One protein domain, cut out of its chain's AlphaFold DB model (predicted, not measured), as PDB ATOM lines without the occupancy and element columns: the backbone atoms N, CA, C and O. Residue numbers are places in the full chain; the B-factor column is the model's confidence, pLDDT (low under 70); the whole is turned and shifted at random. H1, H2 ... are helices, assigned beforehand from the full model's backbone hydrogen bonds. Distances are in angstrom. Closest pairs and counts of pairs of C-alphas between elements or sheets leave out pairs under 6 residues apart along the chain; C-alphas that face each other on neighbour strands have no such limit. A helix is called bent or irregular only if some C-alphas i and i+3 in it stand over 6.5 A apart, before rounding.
ATOM      1  N   ASN A 101     143.741 158.334 120.649       57.75
ATOM      2  CA  ASN A 101     145.064 157.734 120.466       57.75
ATOM      3  C   ASN A 101     146.140 158.453 121.295       57.75
ATOM      4  O   ASN A 101     146.987 157.786 121.890       57.75
ATOM      5  N   GLU A 102     146.102 159.784 121.406       56.66
ATOM      6  CA  GLU A 102     147.050 160.545 122.232       56.66
ATOM      7  C   GLU A 102     146.847 160.278 123.736       56.66
ATOM      8  O   GLU A 102     147.826 160.136 124.477       56.66
ATOM      9  N   LEU A 103     145.597 160.128 124.189       55.59
ATOM     10  CA  LEU A 103     145.264 159.676 125.546       55.59
ATOM     11  C   LEU A 103     145.755 158.243 125.794       55.59
ATOM     12  O   LEU A 103     146.449 158.009 126.778       55.59
ATOM     13  N   HIS A 104     145.512 157.310 124.867       57.84
ATOM     14  CA  HIS A 104     145.971 155.922 124.997       57.84
ATOM     15  C   HIS A 104     147.504 155.802 125.025       57.84
ATOM     16  O   HIS A 104     148.058 154.985 125.763       57.84
ATOM     17  N   VAL A 105     148.218 156.620 124.243       62.44
ATOM     18  CA  VAL A 105     149.689 156.668 124.268       62.44
ATOM     19  C   VAL A 105     150.184 157.258 125.591       62.44
ATOM     20  O   VAL A 105     151.108 156.692 126.181       62.44
ATOM     21  N   ARG A 106     149.564 158.331 126.104       61.62
ATOM     22  CA  ARG A 106     149.890 158.884 127.432       61.62
ATOM     23  C   ARG A 106     149.638 157.871 128.550       61.62
ATOM     24  O   ARG A 106     150.523 157.674 129.384       61.62
ATOM     25  N   ASP A 107     148.514 157.168 128.529       61.81
ATOM     26  CA  ASP A 107     148.176 156.159 129.538       61.81
ATOM     27  C   ASP A 107     149.162 154.988 129.508       61.81
ATOM     28  O   ASP A 107     149.708 154.606 130.544       61.81
ATOM     29  N   LYS A 108     149.539 154.519 128.313       64.75
ATOM     30  CA  LYS A 108     150.570 153.484 128.152       64.75
ATOM     31  C   LYS A 108     151.942 153.938 128.660       64.75
ATOM     32  O   LYS A 108     152.701 153.132 129.195       64.75
ATOM     33  N   THR A 109     152.281 155.224 128.532       82.00
ATOM     34  CA  THR A 109     153.516 155.759 129.131       82.00
ATOM     35  C   THR A 109     153.436 155.853 130.653       82.00
ATOM     36  O   THR A 109     154.421 155.539 131.320       82.00
ATOM     37  N   ARG A 110     152.274 156.203 131.216       85.12
ATOM     38  CA  ARG A 110     152.067 156.261 132.669       85.12
ATOM     39  C   ARG A 110     152.140 154.876 133.301       85.12
ATOM     40  O   ARG A 110     152.883 154.705 134.261       85.12
ATOM     41  N   GLU A 111     151.449 153.886 132.742       88.25
ATOM     42  CA  GLU A 111     151.495 152.501 133.228       88.25
ATOM     43  C   GLU A 111     152.917 151.927 133.191       88.25
ATOM     44  O   GLU A 111     153.359 151.297 134.153       88.25
ATOM     45  N   ASN A 112     153.674 152.201 132.121       90.69
ATOM     46  CA  ASN A 112     155.075 151.786 132.019       90.69
ATOM     47  C   ASN A 112     155.954 152.436 133.099       90.69
ATOM     48  O   ASN A 112     156.790 151.756 133.696       90.69
ATOM     49  N   LEU A 113     155.758 153.729 133.380       91.56
ATOM     50  CA  LEU A 113     156.472 154.423 134.454       91.56
ATOM     51  C   LEU A 113     156.077 153.878 135.835       91.56
ATOM     52  O   LEU A 113     156.941 153.679 136.687       91.56
ATOM     53  N   GLU A 114     154.794 153.595 136.065       92.69
ATOM     54  CA  GLU A 114     154.318 152.997 137.315       92.69
ATOM     55  C   GLU A 114     154.926 151.604 137.529       92.69
ATOM     56  O   GLU A 114     155.416 151.306 138.622       92.69
ATOM     57  N   ALA A 115     154.978 150.776 136.482       93.69
ATOM     58  CA  ALA A 115     155.638 149.473 136.513       93.69
ATOM     59  C   ALA A 115     157.151 149.594 136.772       93.69
ATOM     60  O   ALA A 115     157.717 148.804 137.534       93.69
ATOM     61  N   GLU A 116     157.817 150.599 136.196       94.69
ATOM     62  CA  GLU A 116     159.237 150.857 136.448       94.69
ATOM     63  C   GLU A 116     159.498 151.240 137.911       94.69
ATOM     64  O   GLU A 116     160.390 150.665 138.547       94.69
ATOM     65  N   VAL A 117     158.711 152.167 138.465       95.56
ATOM     66  CA  VAL A 117     158.831 152.595 139.868       95.56
ATOM     67  C   VAL A 117     158.538 151.427 140.810       95.56
ATOM     68  O   VAL A 117     159.270 151.235 141.781       95.56
ATOM     69  N   GLN A 118     157.537 150.593 140.512       96.69
ATOM     70  CA  GLN A 118     157.249 149.381 141.292       96.69
ATOM     71  C   GLN A 118     158.411 148.385 141.265       96.69
ATOM     72  O   GLN A 118     158.794 147.861 142.314       96.69
ATOM     73  N   ARG A 119     159.016 148.153 140.094       96.94
ATOM     74  CA  ARG A 119     160.184 147.272 139.964       96.94
ATOM     75  C   ARG A 119     161.375 147.798 140.764       96.94
ATOM     76  O   ARG A 119     161.952 147.053 141.553       96.94
ATOM     77  N   LYS A 120     161.706 149.085 140.626       97.00
ATOM     78  CA  LYS A 120     162.781 149.729 141.400       97.00
ATOM     79  C   LYS A 120     162.502 149.694 142.907       97.00
ATOM     80  O   LYS A 120     163.415 149.461 143.695       97.00
ATOM     81  N   TYR A 121     161.248 149.866 143.323       97.69
ATOM     82  CA  TYR A 121     160.856 149.725 144.726       97.69
ATOM     83  C   TYR A 121     161.061 148.296 145.249       97.69
ATOM     84  O   TYR A 121     161.562 148.122 146.363       97.69
ATOM     85  N   ALA A 122     160.728 147.275 144.456       97.81
ATOM     86  CA  ALA A 122     160.981 145.880 144.812       97.81
ATOM     87  C   ALA A 122     162.489 145.597 144.945       97.81
ATOM     88  O   ALA A 122     162.915 144.986 145.926       97.81
ATOM     89  N   GLU A 123     163.308 146.116 144.024       97.81
ATOM     90  CA  GLU A 123     164.774 146.023 144.079       97.81
ATOM     91  C   GLU A 123     165.346 146.718 145.333       97.81
ATOM     92  O   GLU A 123     166.175 146.141 146.043       97.81
ATOM     93  N   ALA A 124     164.866 147.920 145.669       97.44
ATOM     94  CA  ALA A 124     165.259 148.639 146.885       97.44
ATOM     95  C   ALA A 124     164.820 147.925 148.167       97.44
ATOM     96  O   ALA A 124     165.570 147.861 149.144       97.44
ATOM     97  N   SER A 125     163.629 147.335 148.158       96.75
ATOM     98  CA  SER A 125     163.123 146.548 149.281       96.75
ATOM     99  C   SER A 125     163.949 145.279 149.495       96.75
ATOM    100  O   SER A 125     164.295 144.972 150.638       96.75
ATOM    101  N   ALA A 126     164.338 144.593 148.414       97.56
ATOM    102  CA  ALA A 126     165.227 143.436 148.464       97.56
ATOM    103  C   ALA A 126     166.619 143.809 149.001       97.56
ATOM    104  O   ALA A 126     167.138 143.118 149.876       97.56
ATOM    105  N   ALA A 127     167.186 144.939 148.559       97.38
ATOM    106  CA  ALA A 127     168.459 145.446 149.072       97.38
ATOM    107  C   ALA A 127     168.404 145.733 150.586       97.38
ATOM    108  O   ALA A 127     169.333 145.375 151.317       97.38
ATOM    109  N   ALA A 128     167.297 146.308 151.076       96.12
ATOM    110  CA  ALA A 128     167.088 146.526 152.509       96.12
ATOM    111  C   ALA A 128     167.043 145.197 153.279       96.12
ATOM    112  O   ALA A 128     167.688 145.071 154.317       96.12
ATOM    113  N   SER A 129     166.328 144.196 152.756       96.62
ATOM    114  CA  SER A 129     166.239 142.867 153.376       96.62
ATOM    115  C   SER A 129     167.568 142.103 153.347       96.62
ATOM    116  O   SER A 129     167.833 141.318 154.248       96.62
ATOM    117  N   SER A 130     168.444 142.369 152.372       97.38
ATOM    118  CA  SER A 130     169.807 141.816 152.337       97.38
ATOM    119  C   SER A 130     170.817 142.575 153.215       97.38
ATOM    120  O   SER A 130     172.019 142.354 153.087       97.38
ATOM    121  N   GLY A 131     170.368 143.522 154.047       96.06
ATOM    122  CA  GLY A 131     171.232 144.327 154.921       96.06
ATOM    123  C   GLY A 131     171.992 145.463 154.221       96.06
ATOM    124  O   GLY A 131     172.802 146.134 154.855       96.06
ATOM    125  N   GLN A 132     171.730 145.732 152.937       97.06
ATOM    126  CA  GLN A 132     172.333 146.849 152.191       97.06
ATOM    127  C   GLN A 132     171.547 148.146 152.455       97.06
ATOM    128  O   GLN A 132     170.955 148.730 151.544       97.06
ATOM    129  N   THR A 133     171.510 148.581 153.717       95.81
ATOM    130  CA  THR A 133     170.638 149.665 154.209       95.81
ATOM    131  C   THR A 133     170.875 151.002 153.509       95.81
ATOM    132  O   THR A 133     169.913 151.605 153.046       95.81
ATOM    133  N   GLU A 134     172.127 151.439 153.349       95.44
ATOM    134  CA  GLU A 134     172.453 152.721 152.692       95.44
ATOM    135  C   GLU A 134     172.056 152.742 151.216       95.44
ATOM    136  O   GLU A 134     171.511 153.724 150.712       95.44
ATOM    137  N   LYS A 135     172.279 151.627 150.514       96.31
ATOM    138  CA  LYS A 135     171.903 151.496 149.106       96.31
ATOM    139  C   LYS A 135     170.384 151.531 148.943       96.31
ATOM    140  O   LYS A 135     169.876 152.273 148.108       96.31
ATOM    141  N   ALA A 136     169.670 150.772 149.773       97.19
ATOM    142  CA  ALA A 136     168.214 150.779 149.788       97.19
ATOM    143  C   ALA A 136     167.656 152.165 150.124       97.19
ATOM    144  O   ALA A 136     166.744 152.636 149.450       97.19
ATOM    145  N   ARG A 137     168.242 152.846 151.114       96.44
ATOM    146  CA  ARG A 137     167.886 154.213 151.492       96.44
ATOM    147  C   ARG A 137     168.058 155.175 150.319       96.44
ATOM    148  O   ARG A 137     167.113 155.883 149.987       96.44
ATOM    149  N   SER A 138     169.222 155.167 149.667       96.44
ATOM    150  CA  SER A 138     169.498 156.021 148.504       96.44
ATOM    151  C   SER A 138     168.469 155.813 147.393       96.44
ATOM    152  O   SER A 138     167.923 156.783 146.875       96.44
ATOM    153  N   TRP A 139     168.166 154.557 147.055       97.25
ATOM    154  CA  TRP A 139     167.174 154.235 146.029       97.25
ATOM    155  C   TRP A 139     165.757 154.643 146.429       97.25
ATOM    156  O   TRP A 139     165.003 155.124 145.593       97.25
ATOM    157  N   MET A 140     165.378 154.505 147.699       97.19
ATOM    158  CA  MET A 140     164.055 154.935 148.155       97.19
ATOM    159  C   MET A 140     163.892 156.456 148.168       97.19
ATOM    160  O   MET A 140     162.822 156.943 147.817       97.19
ATOM    161  N   ILE A 141     164.947 157.208 148.493       95.50
ATOM    162  CA  ILE A 141     164.948 158.673 148.369       95.50
ATOM    163  C   ILE A 141     164.805 159.084 146.900       95.50
ATOM    164  O   ILE A 141     164.020 159.979 146.585       95.50
ATOM    165  N   GLU A 142     165.533 158.426 145.993       96.00
ATOM    166  CA  GLU A 142     165.406 158.651 144.549       96.00
ATOM    167  C   GLU A 142     163.974 158.372 144.071       96.00
ATOM    168  O   GLU A 142     163.389 159.194 143.367       96.00
ATOM    169  N   LEU A 143     163.372 157.268 144.528       96.06
ATOM    170  CA  LEU A 143     161.994 156.914 144.192       96.06
ATOM    171  C   LEU A 143     160.983 157.928 144.724       96.06
ATOM    172  O   LEU A 143     160.128 158.347 143.955       96.06
ATOM    173  N   CYS A 144     161.084 158.384 145.978       94.12
ATOM    174  CA  CYS A 144     160.206 159.445 146.499       94.12
ATOM    175  C   CYS A 144     160.311 160.747 145.694       94.12
ATOM    176  O   CYS A 144     159.350 161.510 145.632       94.12
ATOM    177  N   ASN A 145     161.466 161.002 145.073       93.62
ATOM    178  CA  ASN A 145     161.691 162.180 144.245       93.62
ATOM    179  C   ASN A 145     161.306 162.013 142.774       93.62
ATOM    180  O   ASN A 145     161.426 162.978 142.020       93.62
ATOM    181  N   HIS A 146     160.818 160.839 142.379       95.62
ATOM    182  CA  HIS A 146     160.419 160.555 141.010       95.62
ATOM    183  C   HIS A 146     159.259 161.451 140.550       95.62
ATOM    184  O   HIS A 146     158.317 161.700 141.303       95.62
ATOM    185  N   SER A 147     159.286 161.875 139.283       94.00
ATOM    186  CA  SER A 147     158.316 162.821 138.705       94.00
ATOM    187  C   SER A 147     156.864 162.336 138.753       94.00
ATOM    188  O   SER A 147     155.939 163.137 138.841       94.00
ATOM    189  N   LEU A 148     156.646 161.016 138.771       92.88
ATOM    190  CA  LEU A 148     155.314 160.430 138.979       92.88
ATOM    191  C   LEU A 148     154.657 160.884 140.292       92.88
ATOM    192  O   LEU A 148     153.434 160.957 140.366       92.88
ATOM    193  N   PHE A 149     155.442 161.206 141.317       94.50
ATOM    194  CA  PHE A 149     154.926 161.674 142.600       94.50
ATOM    195  C   PHE A 149     154.806 163.202 142.683       94.50
ATOM    196  O   PHE A 149     154.304 163.712 143.685       94.50
ATOM    197  N   ASP A 150     155.190 163.951 141.641       91.50
ATOM    198  CA  ASP A 150     155.060 165.416 141.617       91.50
ATOM    199  C   ASP A 150     153.610 165.865 141.750       91.50
ATOM    200  O   ASP A 150     153.342 166.873 142.391       91.50
ATOM    201  N   GLU A 151     152.663 165.120 141.179       88.19
ATOM    202  CA  GLU A 151     151.239 165.441 141.302       88.19
ATOM    203  C   GLU A 151     150.756 165.303 142.754       88.19
ATOM    204  O   GLU A 151     150.018 166.154 143.247       88.19
ATOM    205  N   ILE A 152     151.217 164.265 143.459       89.88
ATOM    206  CA  ILE A 152     150.908 164.051 144.878       89.88
ATOM    207  C   ILE A 152     151.515 165.186 145.713       89.88
ATOM    208  O   ILE A 152     150.832 165.766 146.554       89.88
ATOM    209  N   ARG A 153     152.768 165.564 145.433       89.94
ATOM    210  CA  ARG A 153     153.461 166.650 146.142       89.94
ATOM    211  C   ARG A 153     152.836 168.018 145.894       89.94
ATOM    212  O   ARG A 153     152.569 168.740 146.846       89.94
ATOM    213  N   LYS A 154     152.497 168.337 144.644       89.50
ATOM    214  CA  LYS A 154     151.785 169.576 144.295       89.50
ATOM    215  C   LYS A 154     150.447 169.685 145.021       89.50
ATOM    216  O   LYS A 154     150.085 170.776 145.448       89.50
ATOM    217  N   LYS A 155     149.734 168.564 145.198       85.75
ATOM    218  CA  LYS A 155     148.495 168.530 145.989       85.75
ATOM    219  C   LYS A 155     148.750 168.878 147.460       85.75
ATOM    220  O   LYS A 155     147.957 169.620 148.034       85.75
ATOM    221  N   PHE A 156     149.871 168.448 148.045       83.75
ATOM    222  CA  PHE A 156     150.262 168.860 149.402       83.75
ATOM    223  C   PHE A 156     150.576 170.356 149.509       83.75
ATOM    224  O   PHE A 156     150.153 170.999 150.469       83.75
ATOM    225  N   ASP A 157     151.263 170.927 148.519       81.56
ATOM    226  CA  ASP A 157     151.618 172.353 148.525       81.56
ATOM    227  C   ASP A 157     150.401 173.256 148.258       81.56
ATOM    228  O   ASP A 157     150.341 174.395 148.719       81.56
ATOM    229  N   SER A 158     149.389 172.745 147.549       77.25
ATOM    230  CA  SER A 158     148.157 173.475 147.217       77.25
ATOM    231  C   SER A 158     147.160 173.625 148.374       77.25
ATOM    232  O   SER A 158     146.074 174.168 148.175       77.25
ATOM    233  N   THR A 159     147.538 173.215 149.591       54.47
ATOM    234  CA  THR A 159     146.742 173.230 150.839       54.47
ATOM    235  C   THR A 159     146.214 174.603 151.274       54.47
ATOM    236  O   THR A 159     145.585 174.724 152.322       54.47
ATOM    237  N   ALA A 160     146.409 175.643 150.466       54.31
ATOM    238  CA  ALA A 160     145.925 176.976 150.751       54.31
ATOM    239  C   ALA A 160     144.403 177.152 150.627       54.31
ATOM    240  O   ALA A 160     143.936 178.074 151.278       54.31
ATOM    241  N   ASN A 161     143.617 176.366 149.858       49.81
ATOM    242  CA  ASN A 161     142.177 176.697 149.715       49.81
ATOM    243  C   ASN A 161     141.155 175.607 149.328       49.81
ATOM    244  O   ASN A 161     139.966 175.886 149.454       49.81
ATOM    245  N   GLU A 162     141.517 174.398 148.891       56.31
ATOM    246  CA  GLU A 162     140.505 173.392 148.514       56.31
ATOM    247  C   GLU A 162     140.835 172.029 149.122       56.31
ATOM    248  O   GLU A 162     141.970 171.562 149.044       56.31
ATOM    249  N   GLU A 163     139.839 171.392 149.747       58.00
ATOM    250  CA  GLU A 163     139.878 170.004 150.220       58.00
ATOM    251  C   GLU A 163     139.989 169.039 149.026       58.00
ATOM    252  O   GLU A 163     139.099 168.231 148.762       58.00
ATOM    253  N   THR A 164     141.073 169.106 148.254       64.69
ATOM    254  CA  THR A 164     141.369 168.080 147.260       64.69
ATOM    255  C   THR A 164     141.722 166.807 148.008       64.69
ATOM    256  O   THR A 164     142.870 166.581 148.397       64.69
ATOM    257  N   GLN A 165     140.703 165.989 148.250       73.00
ATOM    258  CA  GLN A 165     140.839 164.690 148.876       73.00
ATOM    259  C   GLN A 165     141.732 163.826 147.978       73.00
ATOM    260  O   GLN A 165     141.370 163.471 146.856       73.00
ATOM    261  N   ILE A 166     142.945 163.533 148.446       83.50
ATOM    262  CA  ILE A 166     143.839 162.603 147.760       83.50
ATOM    263  C   ILE A 166     143.187 161.226 147.845       83.50
ATOM    264  O   ILE A 166     142.924 160.735 148.942       83.50
ATOM    265  N   ASP A 167     142.932 160.599 146.694       85.56
ATOM    266  CA  ASP A 167     142.402 159.241 146.665       85.56
ATOM    267  C   ASP A 167     143.437 158.263 147.242       85.56
ATOM    268  O   ASP A 167     144.347 157.787 146.555       85.56
ATOM    269  N   SER A 168     143.276 157.942 148.525       86.94
ATOM    270  CA  SER A 168     144.115 156.986 149.247       86.94
ATOM    271  C   SER A 168     144.072 155.573 148.647       86.94
ATOM    272  O   SER A 168     144.927 154.742 148.969       86.94
ATOM    273  N   ASN A 169     143.097 155.272 147.779       87.75
ATOM    274  CA  ASN A 169     142.997 153.983 147.101       87.75
ATOM    275  C   ASN A 169     143.810 153.889 145.810       87.75
ATOM    276  O   ASN A 169     144.024 152.770 145.332       87.75
ATOM    277  N   SER A 170     144.333 155.002 145.295       91.88
ATOM    278  CA  SER A 170     145.209 154.990 144.128       91.88
ATOM    279  C   SER A 170     146.445 154.117 144.373       91.88
ATOM    280  O   SER A 170     147.139 154.244 145.388       91.88
ATOM    281  N   LYS A 171     146.756 153.228 143.416       93.06
ATOM    282  CA  LYS A 171     147.936 152.344 143.470       93.06
ATOM    283  C   LYS A 171     149.226 153.144 143.676       93.06
ATOM    284  O   LYS A 171     150.087 152.727 144.449       93.06
ATOM    285  N   LEU A 172     149.326 154.308 143.034       92.88
ATOM    286  CA  LEU A 172     150.482 155.194 143.125       92.88
ATOM    287  C   LEU A 172     150.613 155.823 144.519       92.88
ATOM    288  O   LEU A 172     151.705 155.851 145.079       92.88
ATOM    289  N   VAL A 173     149.500 156.259 145.113       93.69
ATOM    290  CA  VAL A 173     149.470 156.809 146.479       93.69
ATOM    291  C   VAL A 173     149.873 155.742 147.498       93.69
ATOM    292  O   VAL A 173     150.704 155.999 148.370       93.69
ATOM    293  N   ARG A 174     149.368 154.510 147.355       94.75
ATOM    294  CA  ARG A 174     149.779 153.377 148.202       94.75
ATOM    295  C   ARG A 174     151.267 153.073 148.063       94.75
ATOM    296  O   ARG A 174     151.931 152.852 149.072       94.75
ATOM    297  N   LEU A 175     151.801 153.097 146.841       95.75
ATOM    298  CA  LEU A 175     153.232 152.915 146.597       95.75
ATOM    299  C   LEU A 175     154.059 154.023 147.261       95.75
ATOM    300  O   LEU A 175     155.030 153.715 147.946       95.75
ATOM    301  N   TYR A 176     153.640 155.284 147.139       95.88
ATOM    302  CA  TYR A 176     154.292 156.424 147.789       95.88
ATOM    303  C   TYR A 176     154.327 156.282 149.316       95.88
ATOM    304  O   TYR A 176     155.373 156.457 149.948       95.88
ATOM    305  N   VAL A 177     153.199 155.893 149.919       95.50
ATOM    306  CA  VAL A 177     153.104 155.600 151.355       95.50
ATOM    307  C   VAL A 177     154.008 154.424 151.740       95.50
ATOM    308  O   VAL A 177     154.660 154.471 152.782       95.50
ATOM    309  N   SER A 178     154.092 153.375 150.922       96.06
ATOM    310  CA  SER A 178     154.963 152.219 151.174       96.06
ATOM    311  C   SER A 178     156.455 152.554 151.084       96.06
ATOM    312  O   SER A 178     157.236 152.040 151.890       96.06
ATOM    313  N   ILE A 179     156.863 153.429 150.159       95.69
ATOM    314  CA  ILE A 179     158.245 153.927 150.081       95.69
ATOM    315  C   ILE A 179     158.571 154.723 151.348       95.69
ATOM    316  O   ILE A 179     159.546 154.410 152.034       95.69
ATOM    317  N   ASN A 180     157.717 155.680 151.722       95.75
ATOM    318  CA  ASN A 180     157.912 156.486 152.926       95.75
ATOM    319  C   ASN A 180     157.932 155.638 154.207       95.75
ATOM    320  O   ASN A 180     158.810 155.822 155.046       95.75
ATOM    321  N   ASN A 181     157.044 154.648 154.343       93.38
ATOM    322  CA  ASN A 181     157.050 153.739 155.494       93.38
ATOM    323  C   ASN A 181     158.369 152.976 155.627       93.38
ATOM    324  O   ASN A 181     158.842 152.743 156.737       93.38
ATOM    325  N   ARG A 182     158.976 152.582 154.506       94.56
ATOM    326  CA  ARG A 182     160.266 151.896 154.533       94.56
ATOM    327  C   ARG A 182     161.412 152.868 154.820       94.56
ATOM    328  O   ARG A 182     162.319 152.498 155.564       94.56
ATOM    329  N   LEU A 183     161.339 154.109 154.335       94.38
ATOM    330  CA  LEU A 183     162.277 155.176 154.702       94.38
ATOM    331  C   LEU A 183     162.255 155.484 156.205       94.38
ATOM    332  O   LEU A 183     163.324 155.678 156.775       94.38
ATOM    333  N   LEU A 184     161.101 155.412 156.882       92.69
ATOM    334  CA  LEU A 184     161.027 155.549 158.349       92.69
ATOM    335  C   LEU A 184     161.920 154.550 159.097       92.69
ATOM    336  O   LEU A 184     162.420 154.860 160.177       92.69
ATOM    337  N   CYS A 185     162.108 153.351 158.543       91.44
ATOM    338  CA  CYS A 185     162.969 152.324 159.128       91.44
ATOM    339  C   CYS A 185     164.451 152.505 158.772       91.44
ATOM    340  O   CYS A 185     165.304 151.972 159.477       91.44
ATOM    341  N   LEU A 186     164.757 153.203 157.674       90.31
ATOM    342  CA  LEU A 186     166.108 153.310 157.114       90.31
ATOM    343  C   LEU A 186     166.792 154.653 157.413       90.31
ATOM    344  O   LEU A 186     168.017 154.715 157.405       90.31
ATOM    345  N   ASP A 187     166.033 155.723 157.655       90.56
ATOM    346  CA  ASP A 187     166.536 157.100 157.719       90.56
ATOM    347  C   ASP A 187     165.936 157.858 158.911       90.56
ATOM    348  O   ASP A 187     164.997 158.649 158.788       90.56
ATOM    349  N   THR A 188     166.486 157.597 160.098       83.75
ATOM    350  CA  THR A 188     166.004 158.187 161.355       83.75
ATOM    351  C   THR A 188     166.123 159.716 161.440       83.75
ATOM    352  O   THR A 188     165.224 160.313 162.036       83.75
ATOM    353  N   PRO A 189     167.135 160.398 160.852       86.44
ATOM    354  CA  PRO A 189     167.217 161.861 160.900       86.44
ATOM    355  C   PRO A 189     166.056 162.578 160.200       86.44
ATOM    356  O   PRO A 189     165.617 163.625 160.665       86.44
ATOM    357  N   HIS A 190     165.525 162.010 159.113       88.88
ATOM    358  CA  HIS A 190     164.459 162.626 158.309       88.88
ATOM    359  C   HIS A 190     163.062 162.083 158.653       88.88
ATOM    360  O   HIS A 190     162.101 162.326 157.922       88.88
ATOM    361  N   LEU A 191     162.928 161.378 159.784       89.88
ATOM    362  CA  LEU A 191     161.680 160.755 160.231       89.88
ATOM    363  C   LEU A 191     160.461 161.706 160.212       89.88
ATOM    364  O   LEU A 191     159.420 161.278 159.713       89.88
ATOM    365  N   PRO A 192     160.540 162.976 160.671       91.31
ATOM    366  CA  PRO A 192     159.389 163.883 160.640       91.31
ATOM    367  C   PRO A 192     158.865 164.127 159.238       91.31
ATOM    368  O   PRO A 192     157.656 164.130 159.040       91.31
ATOM    369  N   LYS A 193     159.768 164.296 158.266       92.31
ATOM    370  CA  LYS A 193     159.400 164.568 156.877       92.31
ATOM    371  C   LYS A 193     158.540 163.429 156.335       92.31
ATOM    372  O   LYS A 193     157.420 163.664 155.895       92.31
ATOM    373  N   TYR A 194     159.029 162.197 156.451       93.06
ATOM    374  CA  TYR A 194     158.320 161.027 155.938       93.06
ATOM    375  C   TYR A 194     157.016 160.752 156.706       93.06
ATOM    376  O   TYR A 194     156.017 160.376 156.097       93.06
ATOM    377  N   LEU A 195     156.987 160.968 158.031       93.81
ATOM    378  CA  LEU A 195     155.753 160.841 158.819       93.81
ATOM    379  C   LEU A 195     154.701 161.862 158.389       93.81
ATOM    380  O   LEU A 195     153.554 161.479 158.180       93.81
ATOM    381  N   CYS A 196     155.081 163.130 158.233       92.69
ATOM    382  CA  CYS A 196     154.173 164.183 157.787       92.69
ATOM    383  C   CYS A 196     153.619 163.885 156.390       92.69
ATOM    384  O   CYS A 196     152.411 163.962 156.202       92.69
ATOM    385  N   GLU A 197     154.460 163.466 155.441       92.38
ATOM    386  CA  GLU A 197     154.010 163.093 154.092       92.38
ATOM    387  C   GLU A 197     152.996 161.936 154.107       92.38
ATOM    388  O   GLU A 197     151.986 161.990 153.406       92.38
ATOM    389  N   ILE A 198     153.204 160.910 154.943       93.50
ATOM    390  CA  ILE A 198     152.220 159.825 155.091       93.50
ATOM    391  C   ILE A 198     150.942 160.333 155.767       93.50
ATOM    392  O   ILE A 198     149.850 159.960 155.349       93.50
ATOM    393  N   LEU A 199     151.056 161.164 156.804       93.31
ATOM    394  CA  LEU A 199     149.918 161.688 157.564       93.31
ATOM    395  C   LEU A 199     149.062 162.677 156.762       93.31
ATOM    396  O   LEU A 199     147.866 162.772 157.026       93.31
ATOM    397  N   LEU A 200     149.633 163.360 155.767       90.69
ATOM    398  CA  LEU A 200     148.876 164.171 154.808       90.69
ATOM    399  C   LEU A 200     147.963 163.308 153.925       90.69
ATOM    400  O   LEU A 200     146.871 163.737 153.566       90.69
ATOM    401  N   ILE A 201     148.387 162.084 153.601       91.31
ATOM    402  CA  ILE A 201     147.589 161.124 152.821       91.31
ATOM    403  C   ILE A 201     146.627 160.349 153.730       91.31
ATOM    404  O   ILE A 201     145.478 160.102 153.372       91.31
ATOM    405  N   LEU A 202     147.109 159.920 154.897       92.50
ATOM    406  CA  LEU A 202     146.425 159.016 155.820       92.50
ATOM    407  C   LEU A 202     146.323 159.641 157.223       92.50
ATOM    408  O   LEU A 202     146.924 159.128 158.173       92.50
ATOM    409  N   PRO A 203     145.525 160.711 157.402       91.12
ATOM    410  CA  PRO A 203     145.446 161.440 158.670       91.12
ATOM    411  C   PRO A 203     144.871 160.606 159.822       91.12
ATOM    412  O   PRO A 203     145.089 160.930 160.987       91.12
ATOM    413  N   HIS A 204     144.170 159.510 159.520       90.25
ATOM    414  CA  HIS A 204     143.577 158.607 160.511       90.25
ATOM    415  C   HIS A 204     144.566 157.588 161.105       90.25
ATOM    416  O   HIS A 204     144.189 156.786 161.960       90.25
TER     417      HIS A 204
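AT A GLANCE: This is residues 101 to 204 of the 571 residues of an uncharacterized protein of Diploscapter pachys (UniProt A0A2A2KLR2). H4 lies in the middle, with H2 packed beside it and H5 folded back along it; the long H1 makes a hairpin with H2, its residues 101 to 109 sticking out, and H3 stands crosswise near the first residues of H4. The printed part has 104 residues with five named helices, H1 to H5 in chain order, and no named strand: all helix, compact, radius of gyration of the C-alphas 14.7 A, spans 43 by 34 by 19 A.

IN THESE COORDINATES: H1, residues 101 to 129, starts at C-alpha (145.064, 157.734, 120.466) and is 41.9 A long. H2 is residues 133 to 144. H3, residues 147 to 157, is only just irregular, C-alphas 148 and 151 being 6.9 A apart. H4, residues 171 to 186, is 22.7 A long. H5, residues 188 to 201, is irregular, C-alphas 189 and 192 being 8.1 A apart; its last residue, Ile 201, has its C-alpha at (147.589, 161.124, 152.821).

HOW THE PARTS SIT: H4, the hub, touches H5 in a hairpin, closest C-alphas Asn 180 and Tyr 194, 5.5 A. Every O i to N i+4 pair is within hydrogen-bond range in H1 and H2, 5 of 7 in H3, 11 of 12 in H4 and 7 of 10 in H5.

THE WHOLE: The printed part has no cut. The link from H3 to H4 is long. pLDDT is under 70 at residues 101 to 108 and 159 to 164.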